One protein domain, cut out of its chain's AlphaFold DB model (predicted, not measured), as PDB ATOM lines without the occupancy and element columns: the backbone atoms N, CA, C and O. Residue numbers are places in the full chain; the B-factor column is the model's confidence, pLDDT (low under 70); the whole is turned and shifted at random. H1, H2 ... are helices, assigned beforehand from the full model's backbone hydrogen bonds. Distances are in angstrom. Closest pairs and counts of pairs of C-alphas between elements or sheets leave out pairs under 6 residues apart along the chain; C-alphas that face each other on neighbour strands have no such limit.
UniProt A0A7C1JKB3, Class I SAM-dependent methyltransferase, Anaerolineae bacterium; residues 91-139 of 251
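AT A GLANCE: This is residues 91 to 139 of the 251 residues of the protein "Class I SAM-dependent methyltransferase" of Anaerolineae bacterium (UniProt A0A7C1JKB3). One long helix, H1, runs through the middle of the domain, and the rest of the chain bends round it: H2 crosses H1 on one side, and H3 crosses it on another side, each at about a right angle to it. H2 and H3 meet at a corner at the tight link between them, and residues 107 to 115 fold back from the last turn of H1 to the first turn of H2. The printed part has 49 residues, with three named helices in the order H1, H2, H3 and no named strand; the class is all helix. The whole is compact, with a radius of gyration of the C-alphas of 9.3 A, and rounded, with spans of 23 by 23 by 18 A.

IN THESE COORDINATES: H1 is the longest helix, residues 91 to 106, and its first and last C-alphas are 22.3 A apart. It begins at C-alpha 91, at (-40.436, 30.595, 13.827), and ends at C-alpha 106, at (-40.454, 27.598, 35.967). H2 holds residues 116 to 125 and measures 14.2 A from first to last C-alpha. H3 holds residues 129 to 137, measures 11.5 A, and ends at C-alpha 137, at (-50.633, 32.771, 30.730).

HOW THE PARTS SIT: H1 and H2 touch, with 26 pairs of C-alphas within 8 A. Their closest C-alphas are those of Gly 101 and Gly 122, 3.9 A apart. Their lines are about perpendicular, at 90 degrees. H1 touches H3 with residues 99 to 103 alone, and there are 5 pairs of C-alphas within 8 A. The closest C-alphas of these two are those of Arg 99 and Val 135, 6.0 A apart, and their lines are about perpendicular, at 84 degrees. H2 and H3 are close but not clearly touching, with the C-alphas of Met 125 and Val 131 the closest at 6.5 A. They run opposite ways at a steep tilt of 69 degrees, only just short of about perpendicular. In H1, H2 and H3 every backbone O i to N i+4 pair is within hydrogen-bond range.

THE WHOLE: The two C-alphas farthest apart are those of Leu 91 and Gly 108, 24.5 A, and the C-alphas of Leu 91 and Val 139, the first and last printed, are 20.2 A apart. The printed part runs from residue 91 to residue 139 and has no cut. The link from H1 to H2, 9 residues, is short; the link from H2 to H3, 3 residues, is tight; no link is long. The mean pLDDT of the printed part is 92.2, and no printed residue is under 70.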
ATOM      1  N   LEU A  91     -40.250  29.684  12.697       82.81
ATOM      2  CA  LEU A  91     -40.436  30.595  13.827       82.81
ATOM      3  C   LEU A  91     -41.340  29.967  14.899       82.81
ATOM      4  O   LEU A  91     -41.108  30.156  16.095       82.81
ATOM      5  N   LYS A  92     -42.352  29.186  14.490       82.75
ATOM      6  CA  LYS A  92     -43.204  28.413  15.409       82.75
ATOM      7  C   LYS A  92     -42.384  27.383  16.189       82.75
ATOM      8  O   LYS A  92     -42.508  27.325  17.411       82.75
ATOM      9  N   ALA A  93     -41.507  26.637  15.514       87.25
ATOM     10  CA  ALA A  93     -40.658  25.627  16.147       87.25
ATOM     11  C   ALA A  93     -39.732  26.231  17.216       87.25
ATOM     12  O   ALA A  93     -39.691  25.740  18.345       87.25
ATOM     13  N   VAL A  94     -39.060  27.347  16.909       89.06
ATOM     14  CA  VAL A  94     -38.202  28.055  17.878       89.06
ATOM     15  C   VAL A  94     -39.013  28.554  19.077       89.06
ATOM     16  O   VAL A  94     -38.603  28.384  20.225       89.06
ATOM     17  N   ARG A  95     -40.197  29.133  18.840       89.25
ATOM     18  CA  ARG A  95     -41.082  29.601  19.919       89.25
ATOM     19  C   ARG A  95     -41.550  28.457  20.815       89.25
ATOM     20  O   ARG A  95     -41.575  28.632  22.030       89.25
ATOM     21  N   HIS A  96     -41.899  27.305  20.244       90.62
ATOM     22  CA  HIS A  96     -42.263  26.110  21.008       90.62
ATOM     23  C   HIS A  96     -41.081  25.594  21.831       90.62
ATOM     24  O   HIS A  96     -41.239  25.340  23.020       90.62
ATOM     25  N   TRP A  97     -39.884  25.548  21.245       93.50
ATOM     26  CA  TRP A  97     -38.678  25.130  21.954       93.50
ATOM     27  C   TRP A  97     -38.369  26.036  23.159       93.50
ATOM     28  O   TRP A  97     -38.092  25.540  24.254       93.50
ATOM     29  N   ILE A  98     -38.489  27.361  23.010       92.81
ATOM     30  CA  ILE A  98     -38.323  28.308  24.127       92.81
ATOM     31  C   ILE A  98     -39.430  28.116  25.170       92.81
ATOM     32  O   ILE A  98     -39.129  28.020  26.360       92.81
ATOM     33  N   ARG A  99     -40.696  28.033  24.737       94.44
ATOM     34  CA  ARG A  99     -41.853  27.807  25.618       94.44
ATOM     35  C   ARG A  99     -41.634  26.581  26.499       94.44
ATOM     36  O   ARG A  99     -41.772  26.682  27.712       94.44
ATOM     37  N   ASP A 100     -41.263  25.457  25.904       94.81
ATOM     38  CA  ASP A 100     -41.078  24.188  26.609       94.81
ATOM     39  C   ASP A 100     -39.919  24.266  27.615       94.81
ATOM     40  O   ASP A 100     -40.038  23.775  28.737       94.81
ATOM     41  N   GLY A 101     -38.837  24.976  27.275       95.50
ATOM     42  CA  GLY A 101     -37.750  25.267  28.213       95.50
ATOM     43  C   GLY A 101     -38.189  26.137  29.399       95.50
ATOM     44  O   GLY A 101     -37.793  25.882  30.541       95.50
ATOM     45  N   VAL A 102     -39.015  27.160  29.156       95.56
ATOM     46  CA  VAL A 102     -39.573  28.022  30.216       95.56
ATOM     47  C   VAL A 102     -40.513  27.212  31.116       95.56
ATOM     48  O   VAL A 102     -40.345  27.223  32.333       95.56
ATOM     49  N   LEU A 103     -41.439  26.438  30.542       95.94
ATOM     50  CA  LEU A 103     -42.352  25.569  31.296       95.94
ATOM     51  C   LEU A 103     -41.596  24.540  32.148       95.94
ATOM     52  O   LEU A 103     -41.941  24.331  33.312       95.94
ATOM     53  N   ALA A 104     -40.541  23.934  31.600       94.94
ATOM     54  CA  ALA A 104     -39.715  22.971  32.318       94.94
ATOM     55  C   ALA A 104     -38.942  23.596  33.487       94.94
ATOM     56  O   ALA A 104     -38.792  22.959  34.528       94.94
ATOM     57  N   SER A 105     -38.453  24.828  33.328       93.12
ATOM     58  CA  SER A 105     -37.627  25.504  34.338       93.12
ATOM     59  C   SER A 105     -38.426  26.270  35.398       93.12
ATOM     60  O   SER A 105     -37.928  26.434  36.509       93.12
ATOM     61  N   ARG A 106     -39.641  26.741  35.081       92.94
ATOM     62  CA  ARG A 106     -40.454  27.598  35.967       92.94
ATOM     63  C   ARG A 106     -41.661  26.898  36.571       92.94
ATOM     64  O   ARG A 106     -41.945  27.096  37.745       92.94
ATOM     65  N   LEU A 107     -42.352  26.082  35.779       94.31
ATOM     66  CA  LEU A 107     -43.606  25.443  36.178       94.31
ATOM     67  C   LEU A 107     -43.456  23.940  36.426       94.31
ATOM     68  O   LEU A 107     -44.442  23.273  36.700       94.31
ATOM     69  N   GLY A 108     -42.242  23.388  36.364       93.81
ATOM     70  CA  GLY A 108     -41.978  21.996  36.736       93.81
ATOM     71  C   GLY A 108     -42.341  20.959  35.670       93.81
ATOM     72  O   GLY A 108     -42.323  19.764  35.963       93.81
ATOM     73  N   TYR A 109     -42.621  21.369  34.427       94.56
ATOM     74  CA  TYR A 109     -42.856  20.451  33.302       94.56
ATOM     75  C   TYR A 109     -41.535  19.864  32.770       94.56
ATOM     76  O   TYR A 109     -41.185  20.023  31.602       94.56
ATOM     77  N   ALA A 110     -40.753  19.234  33.652       89.94
ATOM     78  CA  ALA A 110     -39.365  18.843  33.399       89.94
ATOM     79  C   ALA A 110     -39.188  17.912  32.183       89.94
ATOM     80  O   ALA A 110     -38.153  17.983  31.512       89.94
ATOM     81  N   GLU A 111     -40.203  17.092  31.899       88.81
ATOM     82  CA  GLU A 111     -40.255  16.138  30.781       88.81
ATOM     83  C   GLU A 111     -40.349  16.815  29.402       88.81
ATOM     84  O   GLU A 111     -40.050  16.188  28.392       88.81
ATOM     85  N   LEU A 112     -40.729  18.099  29.329       89.38
ATOM     86  CA  LEU A 112     -40.794  18.824  28.053       89.38
ATOM     87  C   LEU A 112     -39.418  19.228  27.519       89.38
ATOM     88  O   LEU A 112     -39.250  19.452  26.321       89.38
ATOM     89  N   ALA A 113     -38.433  19.388  28.404       88.56
ATOM     90  CA  ALA A 113     -37.113  19.836  27.995       88.56
ATOM     91  C   ALA A 113     -36.311  18.678  27.388       88.56
ATOM     92  O   ALA A 113     -35.918  17.743  28.081       88.56
ATOM     93  N   GLN A 114     -35.989  18.816  26.107       89.12
ATOM     94  CA  GLN A 114     -35.273  17.854  25.272       89.12
ATOM     95  C   GLN A 114     -33.769  17.795  25.584       89.12
ATOM     96  O   GLN A 114     -33.095  16.829  25.241       89.12
ATOM     97  N   SER A 115     -33.205  18.831  26.214       91.88
ATOM     98  CA  SER A 115     -31.787  18.869  26.581       91.88
ATOM     99  C   SER A 115     -31.506  19.782  27.775       91.88
ATOM    100  O   SER A 115     -32.300  20.656  28.131       91.88
ATOM    101  N   ARG A 116     -30.318  19.628  28.379       92.31
ATOM    102  CA  ARG A 116     -29.828  20.549  29.422       92.31
ATOM    103  C   ARG A 116     -29.689  21.981  28.900       92.31
ATOM    104  O   ARG A 116     -30.024  22.915  29.620       92.31
ATOM    105  N   VAL A 117     -29.262  22.142  27.645       93.50
ATOM    106  CA  VAL A 117     -29.137  23.453  26.986       93.50
ATOM    107  C   VAL A 117     -30.495  24.150  26.929       93.50
ATOM    108  O   VAL A 117     -30.599  25.311  27.313       93.50
ATOM    109  N   GLN A 118     -31.557  23.431  26.556       94.19
ATOM    110  CA  GLN A 118     -32.910  23.992  26.522       94.19
ATOM    111  C   GLN A 118     -33.395  24.458  27.893       94.19
ATOM    112  O   GLN A 118     -34.042  25.497  27.983       94.19
ATOM    113  N   ARG A 119     -33.065  23.737  28.970       92.44
ATOM    114  CA  ARG A 119     -33.420  24.160  30.335       92.44
ATOM    115  C   ARG A 119     -32.720  25.456  30.725       92.44
ATOM    116  O   ARG A 119     -33.361  26.332  31.292       92.44
ATOM    117  N   VAL A 120     -31.433  25.585  30.401       95.00
ATOM    118  CA  VAL A 120     -30.657  26.804  30.681       95.00
ATOM    119  C   VAL A 120     -31.206  27.984  29.885       95.00
ATOM    120  O   VAL A 120     -31.476  29.034  30.463       95.00
ATOM    121  N   VAL A 121     -31.442  27.808  28.581       94.31
ATOM    122  CA  VAL A 121     -32.028  28.868  27.748       94.31
ATOM    123  C   VAL A 121     -33.435  29.216  28.226       94.31
ATOM    124  O   VAL A 121     -33.754  30.389  28.373       94.31
ATOM    125  N   GLY A 122     -34.262  28.221  28.539       94.00
ATOM    126  CA  GLY A 122     -35.591  28.419  29.106       94.00
ATOM    127  C   GLY A 122     -35.569  29.202  30.418       94.00
ATOM    128  O   GLY A 122     -36.359  30.125  30.589       94.00
ATOM    129  N   TRP A 123     -34.630  28.899  31.315       94.81
ATOM    130  CA  TRP A 123     -34.462  29.626  32.573       94.81
ATOM    131  C   TRP A 123     -34.065  31.093  32.349       94.81
ATOM    132  O   TRP A 123     -34.680  31.980  32.949       94.81
ATOM    133  N   LEU A 124     -33.098  31.344  31.453       95.75
ATOM    134  CA  LEU A 124     -32.669  32.692  31.059       95.75
ATOM    135  C   LEU A 124     -33.831  33.482  30.448       95.75
ATOM    136  O   LEU A 124     -34.141  34.585  30.893       95.75
ATOM    137  N   MET A 125     -34.518  32.891  29.468       94.25
ATOM    138  CA  MET A 125     -35.645  33.516  28.774       94.25
ATOM    139  C   MET A 125     -36.835  33.748  29.706       94.25
ATOM    140  O   MET A 125     -37.477  34.790  29.626       94.25
ATOM    141  N   GLY A 126     -37.094  32.838  30.647       91.62
ATOM    142  CA  GLY A 126     -38.094  33.021  31.702       91.62
ATOM    143  C   GLY A 126     -37.736  34.128  32.701       91.62
ATOM    144  O   GLY A 126     -38.581  34.536  33.497       91.62
ATOM    145  N   GLY A 127     -36.496  34.628  32.692       93.12
ATOM    146  CA  GLY A 127     -36.097  35.835  33.419       93.12
ATOM    147  C   GLY A 127     -36.731  37.111  32.863       93.12
ATOM    148  O   GLY A 127     -36.898  38.079  33.601       93.12
ATOM    149  N   LEU A 128     -37.138  37.103  31.591       94.06
ATOM    150  CA  LEU A 128     -37.789  38.231  30.932       94.06
ATOM    151  C   LEU A 128     -39.302  38.172  31.175       94.06
ATOM    152  O   LEU A 128     -39.952  37.213  30.757       94.06
ATOM    153  N   SER A 129     -39.874  39.210  31.795       91.69
ATOM    154  CA  SER A 129     -41.306  39.264  32.149       91.69
ATOM    155  C   SER A 129     -42.217  39.008  30.950       91.69
ATOM    156  O   SER A 129     -43.053  38.120  31.005       91.69
ATOM    157  N   VAL A 130     -41.986  39.680  29.822       90.88
ATOM    158  CA  VAL A 130     -42.766  39.490  28.584       90.88
ATOM    159  C   VAL A 130     -42.803  38.034  28.115       90.88
ATOM    160  O   VAL A 130     -43.836  37.559  27.641       90.88
ATOM    161  N   VAL A 131     -41.683  37.316  28.216       91.62
ATOM    162  CA  VAL A 131     -41.602  35.923  27.764       91.62
ATOM    163  C   VAL A 131     -42.267  35.010  28.782       91.62
ATOM    164  O   VAL A 131     -43.101  34.188  28.404       91.62
ATOM    165  N   ARG A 132     -41.925  35.185  30.061       92.81
ATOM    166  CA  ARG A 132     -42.514  34.451  31.179       92.81
ATOM    167  C   ARG A 132     -44.030  34.573  31.168       92.81
ATOM    168  O   ARG A 132     -44.703  33.559  31.059       92.81
ATOM    169  N   ASP A 133     -44.551  35.794  31.206       91.62
ATOM    170  CA  ASP A 133     -45.979  36.067  31.335       91.62
ATOM    171  C   ASP A 133     -46.732  35.485  30.131       91.62
ATOM    172  O   ASP A 133     -47.755  34.832  30.297       91.62
ATOM    173  N   ARG A 134     -46.184  35.594  28.913       90.81
ATOM    174  CA  ARG A 134     -46.799  34.991  27.721       90.81
ATOM    175  C   ARG A 134     -46.837  33.461  27.765       90.81
ATOM    176  O   ARG A 134     -47.793  32.865  27.269       90.81
ATOM    177  N   VAL A 135     -45.794  32.819  28.292       93.12
ATOM    178  CA  VAL A 135     -45.737  31.354  28.418       93.12
ATOM    179  C   VAL A 135     -46.643  30.872  29.548       93.12
ATOM    180  O   VAL A 135     -47.443  29.966  29.325       93.12
ATOM    181  N   GLU A 136     -46.546  31.490  30.725       93.62
ATOM    182  CA  GLU A 136     -47.329  31.138  31.907       93.62
ATOM    183  C   GLU A 136     -48.820  31.382  31.663       93.62
ATOM    184  O   GLU A 136     -49.602  30.462  31.873       93.62
ATOM    185  N   LEU A 137     -49.230  32.527  31.105       91.06
ATOM    186  CA  LEU A 137     -50.633  32.771  30.730       91.06
ATOM    187  C   LEU A 137     -51.149  31.742  29.717       91.06
ATOM    188  O   LEU A 137     -52.306  31.341  29.778       91.06
ATOM    189  N   GLY A 138     -50.281  31.246  28.831       92.31
ATOM    190  CA  GLY A 138     -50.620  30.189  27.880       92.31
ATOM    191  C   GLY A 138     -50.964  28.837  28.517       92.31
ATOM    192  O   GLY A 138     -51.434  27.958  27.796       92.31
ATOM    193  N   VAL A 139     -50.707  28.666  29.816       95.50
ATOM    194  CA  VAL A 139     -51.129  27.531  30.658       95.50
ATOM    195  C   VAL A 139     -51.811  28.015  31.949       95.50
ATOM    196  O   VAL A 139     -51.887  27.276  32.924       95.50
TER     197      VAL A 139